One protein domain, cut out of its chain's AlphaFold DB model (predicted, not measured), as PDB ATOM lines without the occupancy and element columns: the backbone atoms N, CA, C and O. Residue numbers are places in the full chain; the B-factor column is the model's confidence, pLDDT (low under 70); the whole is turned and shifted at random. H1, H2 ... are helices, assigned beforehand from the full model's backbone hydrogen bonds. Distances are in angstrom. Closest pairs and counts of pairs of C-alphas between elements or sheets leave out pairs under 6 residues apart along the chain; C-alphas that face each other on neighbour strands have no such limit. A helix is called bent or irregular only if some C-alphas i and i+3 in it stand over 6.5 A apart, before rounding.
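What this domain is: This is residues 14 to 98 of the 99 residues of an uncharacterized protein of Nocardia sp. NRRL S-836 (UniProt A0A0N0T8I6). H1 and H2 form a long helical hairpin, and H3, kinked by 108 degrees near residue 76, crosses one side of it. The 85 printed residues hold three named helices in the order H1, H2, H3 and no named strand: all helix. The whole is flat, 45 by 29 by 15 A, and only just compact, close to loose, with a radius of gyration of the C-alphas of 14.2 A.

How they stand to each other: H1, residues 14 to 43, touches H2, residues 45 to 63, with residues 30 to 41 alone. This hairpin has a shallow tilt of 6 degrees, opposite ways; its closest C-alphas, of Val 41 and Ala 47, are 5.5 A apart. H3, residues 68 to 97, touches H1 with residues 68 to 79 alone, at a steep tilt of 42 degrees, the same way; the closest C-alphas, of Ala 26 and Glu 79, are 4.8 A apart. With residues 82 to 90 alone H3 touches H2, at a steep tilt of 48 degrees, opposite ways; the closest C-alphas, of Ala 57 and Val 86, are 5.2 A apart. O i to N i+4 pairs within hydrogen-bond range are 25 of 26 in H1, 13 of 15 in H2 and 21 of 26 in H3.

Where its parts are: H1, 44.9 A long, begins at C-alpha 14 (212.608, 173.864, 135.249). H2, 27.9 A, is irregular, with C-alphas 46 and 49 7.2 A apart. H3, 33.4 A, is irregular, with C-alphas 73 and 76 9.3 A apart, and ends at C-alpha 97 (177.175, 184.258, 156.865).

The domain as a whole: The C-alphas farthest apart, of Glu 14 and Glu 46, are 45.5 A apart. Both links are tight, the printed part has no cut, and no printed residue is under 70 in pLDDT.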
ATOM      1  N   GLU A  14     213.300 174.327 136.458       97.19
ATOM      2  CA  GLU A  14     212.608 173.864 135.249       97.19
ATOM      3  C   GLU A  14     211.087 173.811 135.443       97.19
ATOM      4  O   GLU A  14     210.339 174.270 134.580       97.19
ATOM      5  N   GLN A  15     210.621 173.314 136.596       98.12
ATOM      6  CA  GLN A  15     209.194 173.291 136.929       98.12
ATOM      7  C   GLN A  15     208.625 174.702 137.041       98.12
ATOM      8  O   GLN A  15     207.554 174.969 136.510       98.12
ATOM      9  N   ILE A  16     209.345 175.609 137.706       98.31
ATOM     10  CA  ILE A  16     208.929 177.005 137.853       98.31
ATOM     11  C   ILE A  16     208.786 177.651 136.475       98.31
ATOM     12  O   ILE A  16     207.729 178.203 136.186       98.31
ATOM     13  N   ALA A  17     209.796 177.531 135.608       97.25
ATOM     14  CA  ALA A  17     209.756 178.129 134.274       97.25
ATOM     15  C   ALA A  17     208.570 177.616 133.438       97.25
ATOM     16  O   ALA A  17     207.916 178.391 132.738       97.25
ATOM     17  N   TRP A  18     208.255 176.322 133.530       96.88
ATOM     18  CA  TRP A  18     207.095 175.755 132.844       96.88
ATOM     19  C   TRP A  18     205.770 176.239 133.451       96.88
ATOM     20  O   TRP A  18     204.898 176.739 132.732       96.88
ATOM     21  N   ALA A  19     205.637 176.157 134.773       97.69
ATOM     22  CA  ALA A  19     204.444 176.564 135.504       97.69
ATOM     23  C   ALA A  19     204.129 178.060 135.342       97.69
ATOM     24  O   ALA A  19     202.960 178.432 135.281       97.69
ATOM     25  N   GLU A  20     205.138 178.927 135.211       96.38
ATOM     26  CA  GLU A  20     204.937 180.351 134.921       96.38
ATOM     27  C   GLU A  20     204.212 180.574 133.591       96.38
ATOM     28  O   GLU A  20     203.316 181.418 133.522       96.38
ATOM     29  N   GLY A  21     204.540 179.792 132.557       95.69
ATOM     30  CA  GLY A  21     203.852 179.844 131.268       95.69
ATOM     31  C   GLY A  21     202.392 179.395 131.361       95.69
ATOM     32  O   GLY A  21     201.512 180.037 130.785       95.69
ATOM     33  N   ILE A  22     202.121 178.330 132.122       96.81
ATOM     34  CA  ILE A  22     200.757 177.832 132.354       96.81
ATOM     35  C   ILE A  22     199.941 178.862 133.141       96.81
ATOM     36  O   ILE A  22     198.862 179.272 132.710       96.81
ATOM     37  N   ARG A  23     200.492 179.353 134.258       96.44
ATOM     38  CA  ARG A  23     199.866 180.385 135.089       96.44
ATOM     39  C   ARG A  23     199.560 181.640 134.282       96.44
ATOM     40  O   ARG A  23     198.471 182.185 134.410       96.44
ATOM     41  N   ALA A  24     200.478 182.086 133.426       95.06
ATOM     42  CA  ALA A  24     200.250 183.252 132.579       95.06
ATOM     43  C   ALA A  24     199.045 183.069 131.639       95.06
ATOM     44  O   ALA A  24     198.236 183.986 131.522       95.06
ATOM     45  N   LYS A  25     198.882 181.894 131.013       94.88
ATOM     46  CA  LYS A  25     197.711 181.599 130.169       94.88
ATOM     47  C   LYS A  25     196.409 181.605 130.972       94.88
ATOM     48  O   LYS A  25     195.450 182.246 130.560       94.88
ATOM     49  N   ALA A  26     196.393 180.941 132.130       95.19
ATOM     50  CA  ALA A  26     195.214 180.907 132.992       95.19
ATOM     51  C   ALA A  26     194.795 182.319 133.436       95.19
ATOM     52  O   ALA A  26     193.615 182.655 133.415       95.19
ATOM     53  N   LEU A  27     195.765 183.177 133.769       94.56
ATOM     54  CA  LEU A  27     195.502 184.569 134.141       94.56
ATOM     55  C   LEU A  27     194.907 185.393 132.993       94.56
ATOM     56  O   LEU A  27     194.080 186.259 133.257       94.56
ATOM     57  N   VAL A  28     195.281 185.124 131.737       95.44
ATOM     58  CA  VAL A  28     194.664 185.783 130.573       95.44
ATOM     59  C   VAL A  28     193.182 185.432 130.465       95.44
ATOM     60  O   VAL A  28     192.367 186.323 130.239       95.44
ATOM     61  N   GLU A  29     192.818 184.162 130.640       94.44
ATOM     62  CA  GLU A  29     191.411 183.744 130.598       94.44
ATOM     63  C   GLU A  29     190.615 184.304 131.786       94.44
ATOM     64  O   GLU A  29     189.513 184.817 131.601       94.44
ATOM     65  N   ILE A  30     191.206 184.337 132.984       94.44
ATOM     66  CA  ILE A  30     190.583 184.972 134.155       94.44
ATOM     67  C   ILE A  30     190.361 186.467 133.916       94.44
ATOM     68  O   ILE A  30     189.276 186.973 134.195       94.44
ATOM     69  N   ASP A  31     191.342 187.187 133.367       95.06
ATOM     70  CA  ASP A  31     191.189 188.612 133.060       95.06
ATOM     71  C   ASP A  31     190.073 188.859 132.017       95.06
ATOM     72  O   ASP A  31     189.384 189.879 132.108       95.06
ATOM     73  N   LYS A  32     189.814 187.923 131.088       95.25
ATOM     74  CA  LYS A  32     188.632 187.990 130.205       95.25
ATOM     75  C   LYS A  32     187.332 187.825 130.986       95.25
ATOM     76  O   LYS A  32     186.450 188.664 130.838       95.25
ATOM     77  N   SER A  33     187.228 186.815 131.853       92.56
ATOM     78  CA  SER A  33     186.037 186.631 132.695       92.56
ATOM     79  C   SER A  33     185.766 187.853 133.575       92.56
ATOM     80  O   SER A  33     184.623 188.267 133.732       92.56
ATOM     81  N   ARG A  34     186.813 188.495 134.104       95.44
ATOM     82  CA  ARG A  34     186.689 189.756 134.851       95.44
ATOM     83  C   ARG A  34     186.135 190.886 134.000       95.44
ATOM     84  O   ARG A  34     185.266 191.618 134.459       95.44
ATOM     85  N   ALA A  35     186.619 191.026 132.768       96.88
ATOM     86  CA  ALA A  35     186.108 192.029 131.842       96.88
ATOM     87  C   ALA A  35     184.632 191.781 131.483       96.88
ATOM     88  O   ALA A  35     183.856 192.731 131.425       96.88
ATOM     89  N   GLU A  36     184.234 190.521 131.291       95.38
ATOM     90  CA  GLU A  36     182.840 190.133 131.043       95.38
ATOM     91  C   GLU A  36     181.935 190.457 132.240       95.38
ATOM     92  O   GLU A  36     180.868 191.043 132.056       95.38
ATOM     93  N   MET A  37     182.372 190.157 133.469       94.81
ATOM     94  CA  MET A  37     181.625 190.515 134.680       94.81
ATOM     95  C   MET A  37     181.519 192.033 134.858       94.81
ATOM     96  O   MET A  37     180.438 192.539 135.146       94.81
ATOM     97  N   ALA A  38     182.602 192.778 134.623       97.69
ATOM     98  CA  ALA A  38     182.581 194.237 134.698       97.69
ATOM     99  C   ALA A  38     181.623 194.852 133.660       97.69
ATOM    100  O   ALA A  38     180.899 195.802 133.963       97.69
ATOM    101  N   ALA A  39     181.579 194.295 132.443       97.81
ATOM    102  CA  ALA A  39     180.617 194.697 131.421       97.81
ATOM    103  C   ALA A  39     179.173 194.383 131.847       97.81
ATOM    104  O   ALA A  39     178.298 195.231 131.694       97.81
ATOM    105  N   HIS A  40     178.937 193.212 132.449       96.56
ATOM    106  CA  HIS A  40     177.633 192.858 133.002       96.56
ATOM    107  C   HIS A  40     177.191 193.840 134.097       96.56
ATOM    108  O   HIS A  40     176.070 194.332 134.043       96.56
ATOM    109  N   VAL A  41     178.074 194.208 135.032       98.19
ATOM    110  CA  VAL A  41     177.782 195.190 136.096       98.19
ATOM    111  C   VAL A  41     177.443 196.573 135.535       98.19
ATOM    112  O   VAL A  41     176.612 197.280 136.105       98.19
ATOM    113  N   ALA A  42     178.045 196.972 134.413       97.88
ATOM    114  CA  ALA A  42     177.717 198.242 133.766       97.88
ATOM    115  C   ALA A  42     176.256 198.296 133.276       97.88
ATOM    116  O   ALA A  42     175.654 199.371 133.275       97.88
ATOM    117  N   GLU A  43     175.687 197.152 132.889       97.75
ATOM    118  CA  GLU A  43     174.283 197.004 132.478       97.75
ATOM    119  C   GLU A  43     173.358 196.620 133.652       97.75
ATOM    120  O   GLU A  43     172.175 196.963 133.640       97.75
ATOM    121  N   HIS A  44     173.912 195.975 134.683       97.19
ATOM    122  CA  HIS A  44     173.228 195.433 135.861       97.19
ATOM    123  C   HIS A  44     173.954 195.824 137.160       97.19
ATOM    124  O   HIS A  44     174.661 195.003 137.755       97.19
ATOM    125  N   PRO A  45     173.803 197.071 137.645       97.44
ATOM    126  CA  PRO A  45     174.539 197.554 138.815       97.44
ATOM    127  C   PRO A  45     174.297 196.742 140.096       97.44
ATOM    128  O   PRO A  45     175.151 196.710 140.982       97.44
ATOM    129  N   GLU A  46     173.152 196.064 140.207       97.25
ATOM    130  CA  GLU A  46     172.837 195.139 141.298       97.25
ATOM    131  C   GLU A  46     173.820 193.960 141.409       97.25
ATOM    132  O   GLU A  46     174.014 193.435 142.506       97.25
ATOM    133  N   ALA A  47     174.496 193.592 140.315       96.94
ATOM    134  CA  ALA A  47     175.479 192.513 140.273       96.94
ATOM    135  C   ALA A  47     176.866 192.917 140.815       96.94
ATOM    136  O   ALA A  47     177.751 192.072 140.935       96.94
ATOM    137  N   ALA A  48     177.087 194.185 141.193       97.06
ATOM    138  CA  ALA A  48     178.401 194.669 141.638       97.06
ATOM    139  C   ALA A  48     178.953 193.915 142.864       97.06
ATOM    140  O   ALA A  48     180.155 193.685 142.984       97.06
ATOM    141  N   ALA A  49     178.078 193.504 143.788       95.44
ATOM    142  CA  ALA A  49     178.496 192.722 144.952       95.44
ATOM    143  C   ALA A  49     178.945 191.301 144.566       95.44
ATOM    144  O   ALA A  49     179.894 190.776 145.152       95.44
ATOM    145  N   GLU A  50     178.283 190.697 143.579       94.44
ATOM    146  CA  GLU A  50     178.635 189.381 143.045       94.44
ATOM    147  C   GLU A  50     179.952 189.437 142.263       94.44
ATOM    148  O   GLU A  50     180.822 188.591 142.470       94.44
ATOM    149  N   GLU A  51     180.147 190.459 141.428       96.56
ATOM    150  CA  GLU A  51     181.410 190.702 140.723       96.56
ATOM    151  C   GLU A  51     182.576 190.850 141.711       96.56
ATOM    152  O   GLU A  51     183.603 190.180 141.577       96.56
ATOM    153  N   ALA A  52     182.411 191.676 142.749       95.56
ATOM    154  CA  ALA A  52     183.435 191.864 143.770       95.56
ATOM    155  C   ALA A  52     183.768 190.551 144.505       95.56
ATOM    156  O   ALA A  52     184.945 190.258 144.737       95.56
ATOM    157  N   ALA A  53     182.752 189.746 144.838       95.44
ATOM    158  CA  ALA A  53     182.940 188.446 145.478       95.44
ATOM    159  C   ALA A  53     183.683 187.456 144.566       95.44
ATOM    160  O   ALA A  53     184.631 186.812 145.015       95.44
ATOM    161  N   ASN A  54     183.316 187.383 143.284       95.38
ATOM    162  CA  ASN A  54     184.005 186.553 142.296       95.38
ATOM    163  C   ASN A  54     185.460 186.986 142.108       95.38
ATOM    164  O   ASN A  54     186.363 186.152 142.148       95.38
ATOM    165  N   ASN A  55     185.718 188.287 141.963       95.50
ATOM    166  CA  ASN A  55     187.071 188.813 141.790       95.50
ATOM    167  C   ASN A  55     187.976 188.476 142.980       95.50
ATOM    168  O   ASN A  55     189.110 188.034 142.770       95.50
ATOM    169  N   ALA A  56     187.457 188.624 144.203       95.31
ATOM    170  CA  ALA A  56     188.161 188.255 145.426       95.31
ATOM    171  C   ALA A  56     188.391 186.738 145.533       95.31
ATOM    172  O   ALA A  56     189.476 186.308 145.924       95.31
ATOM    173  N   ALA A  57     187.404 185.923 145.152       95.88
ATOM    174  CA  ALA A  57     187.529 184.470 145.145       95.88
ATOM    175  C   ALA A  57     188.572 183.990 144.122       95.88
ATOM    176  O   ALA A  57     189.364 183.107 144.444       95.88
ATOM    177  N   PHE A  58     188.642 184.601 142.932       95.62
ATOM    178  CA  PHE A  58     189.702 184.320 141.960       95.62
ATOM    179  C   PHE A  58     191.080 184.639 142.536       95.62
ATOM    180  O   PHE A  58     191.983 183.809 142.454       95.62
ATOM    181  N   ASP A  59     191.245 185.812 143.154       94.88
ATOM    182  CA  ASP A  59     192.514 186.187 143.783       94.88
ATOM    183  C   ASP A  59     192.913 185.195 144.876       94.88
ATOM    184  O   ASP A  59     194.078 184.802 144.964       94.88
ATOM    185  N   GLN A  60     191.951 184.761 145.692       95.62
ATOM    186  CA  GLN A  60     192.176 183.758 146.724       95.62
ATOM    187  C   GLN A  60     192.586 182.406 146.127       95.62
ATOM    188  O   GLN A  60     193.578 181.836 146.582       95.62
ATOM    189  N   ALA A  61     191.867 181.910 145.117       95.88
ATOM    190  CA  ALA A  61     192.157 180.635 144.464       95.88
ATOM    191  C   ALA A  61     193.553 180.645 143.821       95.88
ATOM    192  O   ALA A  61     194.369 179.768 144.084       95.88
ATOM    193  N   ILE A  62     193.905 181.701 143.077       95.31
ATOM    194  CA  ILE A  62     195.238 181.823 142.465       95.31
ATOM    195  C   ILE A  62     196.335 181.848 143.541       95.31
ATOM    196  O   ILE A  62     197.376 181.202 143.396       95.31
ATOM    197  N   LYS A  63     196.125 182.602 144.629       95.25
ATOM    198  CA  LYS A  63     197.097 182.723 145.728       95.25
ATOM    199  C   LYS A  63     197.253 181.422 146.526       95.25
ATOM    200  O   LYS A  63     198.295 181.244 147.157       95.25
ATOM    201  N   ALA A  64     196.272 180.521 146.486       96.06
ATOM    202  CA  ALA A  64     196.317 179.233 147.175       96.06
ATOM    203  C   ALA A  64     197.292 178.226 146.537       96.06
ATOM    204  O   ALA A  64     197.673 177.264 147.203       96.06
ATOM    205  N   HIS A  65     197.756 178.481 145.306       96.75
ATOM    206  CA  HIS A  65     198.586 177.547 144.535       96.75
ATOM    207  C   HIS A  65     200.000 178.084 144.255       96.75
ATOM    208  O   HIS A  65     200.341 178.397 143.110       96.75
ATOM    209  N   PRO A  66     200.871 178.206 145.277       96.69
ATOM    210  CA  PRO A  66     202.265 178.601 145.082       96.69
ATOM    211  C   PRO A  66     203.149 177.454 144.566       96.69
ATOM    212  O   PRO A  66     204.291 177.697 144.196       96.69
ATOM    213  N   ASP A  67     202.682 176.207 144.559       97.88
ATOM    214  CA  ASP A  67     203.471 175.069 144.082       97.88
ATOM    215  C   ASP A  67     203.418 174.985 142.548       97.88
ATOM    216  O   ASP A  67     202.340 174.876 141.960       97.88
ATOM    217  N   ALA A  68     204.581 175.008 141.889       98.00
ATOM    218  CA  ALA A  68     204.694 174.848 140.441       98.00
ATOM    219  C   ALA A  68     204.059 173.536 139.954       98.00
ATOM    220  O   ALA A  68     203.521 173.483 138.849       98.00
ATOM    221  N   ARG A  69     204.083 172.486 140.785       97.62
ATOM    222  CA  ARG A  69     203.498 171.190 140.458       97.62
ATOM    223  C   ARG A  69     201.993 171.271 140.223       97.62
ATOM    224  O   ARG A  69     201.525 170.616 139.306       97.62
ATOM    225  N   TRP A  70     201.252 172.068 140.994       98.00
ATOM    226  CA  TRP A  70     199.801 172.196 140.810       98.00
ATOM    227  C   TRP A  70     199.469 172.725 139.410       98.00
ATOM    228  O   TRP A  70     198.674 172.131 138.689       98.00
ATOM    229  N   TRP A  71     200.163 173.784 138.986       97.62
ATOM    230  CA  TRP A  71     199.988 174.367 137.654       97.62
ATOM    231  C   TRP A  71     200.335 173.370 136.550       97.62
ATOM    232  O   TRP A  71     199.631 173.304 135.550       97.62
ATOM    233  N   ILE A  72     201.402 172.591 136.737       97.69
ATOM    234  CA  ILE A  72     201.806 171.547 135.791       97.69
ATOM    235  C   ILE A  72     200.770 170.424 135.741       97.69
ATOM    236  O   ILE A  72     200.375 170.044 134.651       97.69
ATOM    237  N   ASP A  73     200.307 169.922 136.886       97.69
ATOM    238  CA  ASP A  73     199.330 168.830 136.955       97.69
ATOM    239  C   ASP A  73     197.969 169.256 136.351       97.69
ATOM    240  O   ASP A  73     197.246 168.417 135.815       97.69
ATOM    241  N   CYS A  74     197.629 170.552 136.386       93.69
ATOM    242  CA  CYS A  74     196.438 171.104 135.733       93.69
ATOM    243  C   CYS A  74     196.613 171.407 134.232       93.69
ATOM    244  O   CYS A  74     195.610 171.516 133.530       93.69
ATOM    245  N   GLU A  75     197.843 171.573 133.739       92.75
ATOM    246  CA  GLU A  75     198.160 171.957 132.355       92.75
ATOM    247  C   GLU A  75     197.234 173.071 131.803       92.75
ATOM    248  O   GLU A  75     197.057 174.122 132.423       92.75
ATOM    249  N   ASP A  76     196.613 172.857 130.638       87.25
ATOM    250  CA  ASP A  76     195.705 173.812 129.992       87.25
ATOM    251  C   ASP A  76     194.319 173.903 130.679       87.25
ATOM    252  O   ASP A  76     193.483 174.707 130.269       87.25
ATOM    253  N   LEU A  77     194.062 173.128 131.741       92.25
ATOM    254  CA  LEU A  77     192.819 173.158 132.526       92.25
ATOM    255  C   LEU A  77     192.925 174.008 133.802       92.25
ATOM    256  O   LEU A  77     191.971 174.063 134.579       92.25
ATOM    257  N   ALA A  78     194.053 174.679 134.044       93.38
ATOM    258  CA  ALA A  78     194.264 175.461 135.265       93.38
ATOM    259  C   ALA A  78     193.169 176.522 135.510       93.38
ATOM    260  O   ALA A  78     192.710 176.671 136.640       93.38
ATOM    261  N   GLU A  79     192.693 177.219 134.472       93.56
ATOM    262  CA  GLU A  79     191.573 178.169 134.608       93.56
ATOM    263  C   GLU A  79     190.269 177.474 135.026       93.56
ATOM    264  O   GLU A  79     189.584 177.952 135.931       93.56
ATOM    265  N   TYR A  80     189.964 176.315 134.440       93.94
ATOM    266  CA  TYR A  80     188.772 175.545 134.780       93.94
ATOM    267  C   TYR A  80     188.792 175.120 136.252       93.94
ATOM    268  O   TYR A  80     187.803 175.296 136.965       93.94
ATOM    269  N   HIS A  81     189.934 174.621 136.732       95.06
ATOM    270  CA  HIS A  81     190.109 174.258 138.137       95.06
ATOM    271  C   HIS A  81     189.937 175.464 139.067       95.06
ATOM    272  O   HIS A  81     189.203 175.368 140.051       95.06
ATOM    273  N   LEU A  82     190.513 176.619 138.719       94.94
ATOM    274  CA  LEU A  82     190.326 177.851 139.491       94.94
ATOM    275  C   LEU A  82     188.854 178.269 139.550       94.94
ATOM    276  O   LEU A  82     188.384 178.671 140.609       94.94
ATOM    277  N   ARG A  83     188.090 178.133 138.460       93.31
ATOM    278  CA  ARG A  83     186.649 178.441 138.467       93.31
ATOM    279  C   ARG A  83     185.839 177.509 139.355       93.31
ATOM    280  O   ARG A  83     184.908 177.966 140.017       93.31
ATOM    281  N   VAL A  84     186.169 176.220 139.382       95.12
ATOM    282  CA  VAL A  84     185.530 175.277 140.312       95.12
ATOM    283  C   VAL A  84     185.794 175.713 141.755       95.12
ATOM    284  O   VAL A  84     184.851 175.835 142.536       95.12
ATOM    285  N   GLU A  85     187.041 176.041 142.088       95.81
ATOM    286  CA  GLU A  85     187.412 176.515 143.425       95.81
ATOM    287  C   GLU A  85     186.741 177.841 143.799       95.81
ATOM    288  O   GLU A  85     186.300 178.002 144.936       95.81
ATOM    289  N   VAL A  86     186.601 178.777 142.857       95.06
ATOM    290  CA  VAL A  86     185.877 180.041 143.069       95.06
ATOM    291  C   VAL A  86     184.448 179.789 143.540       95.06
ATOM    292  O   VAL A  86     184.030 180.367 144.547       95.06
ATOM    293  N   HIS A  87     183.714 178.890 142.877       94.06
ATOM    294  CA  HIS A  87     182.356 178.544 143.299       94.06
ATOM    295  C   HIS A  87     182.334 177.938 144.708       94.06
ATOM    296  O   HIS A  87     181.456 178.269 145.506       94.06
ATOM    297  N   GLU A  88     183.310 177.092 145.052       95.50
ATOM    298  CA  GLU A  88     183.414 176.537 146.404       95.50
ATOM    299  C   GLU A  88     183.707 177.608 147.461       95.50
ATOM    300  O   GLU A  88     183.128 177.573 148.549       95.50
ATOM    301  N   ILE A  89     184.600 178.555 147.163       96.12
ATOM    302  CA  ILE A  89     184.959 179.656 148.065       96.12
ATOM    303  C   ILE A  89     183.724 180.515 148.354       96.12
ATOM    304  O   ILE A  89     183.429 180.790 149.521       96.12
ATOM    305  N   ILE A  90     182.976 180.889 147.314       94.62
ATOM    306  CA  ILE A  90     181.759 181.699 147.445       94.62
ATOM    307  C   ILE A  90     180.694 180.946 148.249       94.62
ATOM    308  O   ILE A  90     180.183 181.483 149.235       94.62
ATOM    309  N   ALA A  91     180.427 179.679 147.914       94.06
ATOM    310  CA  ALA A  91     179.438 178.865 148.618       94.06
ATOM    311  C   ALA A  91     179.764 178.722 150.118       94.06
ATOM    312  O   ALA A  91     178.887 178.845 150.975       94.06
ATOM    313  N   ARG A  92     181.040 178.516 150.470       93.31
ATOM    314  CA  ARG A  92     181.472 178.459 151.878       93.31
ATOM    315  C   ARG A  92     181.269 179.796 152.594       93.31
ATOM    316  O   ARG A  92     180.836 179.802 153.746       93.31
ATOM    317  N   ALA A  93     181.551 180.917 151.928       91.56
ATOM    318  CA  ALA A  93     181.348 182.251 152.493       91.56
ATOM    319  C   ALA A  93     179.858 182.577 152.719       91.56
ATOM    320  O   ALA A  93     179.509 183.278 153.668       91.56
ATOM    321  N   GLU A  94     178.959 182.071 151.877       90.88
ATOM    322  CA  GLU A  94     177.507 182.197 152.059       90.88
ATOM    323  C   GLU A  94     176.989 181.386 153.248       90.88
ATOM    324  O   GLU A  94     176.231 181.913 154.069       90.88
ATOM    325  N   ILE A  95     177.450 180.141 153.391       90.75
ATOM    326  CA  ILE A  95     177.098 179.288 154.533       90.75
ATOM    327  C   ILE A  95     177.551 179.941 155.843       90.75
ATOM    328  O   ILE A  95     176.751 180.062 156.766       90.75
ATOM    329  N   ALA A  96     178.795 180.427 155.910       88.94
ATOM    330  CA  ALA A  96     179.346 181.060 157.111       88.94
ATOM    331  C   ALA A  96     178.626 182.359 157.517       88.94
ATOM    332  O   ALA A  96     178.630 182.719 158.689       88.94
ATOM    333  N   ARG A  97     178.003 183.073 156.570       86.25
ATOM    334  CA  ARG A  97     177.175 184.258 156.865       86.25
ATOM    335  C   ARG A  97     175.791 183.908 157.418       86.25
ATOM    336  O   ARG A  97     175.123 184.785 157.957       86.25
ATOM    337  N   SER A  98     175.356 182.659 157.256       83.94
ATOM    338  CA  SER A  98     174.016 182.185 157.624       83.94
ATOM    339  C   SER A  98     173.967 181.473 158.986       83.94
ATOM    340  O   SER A  98     172.889 181.054 159.411       83.94
TER     341      SER A  98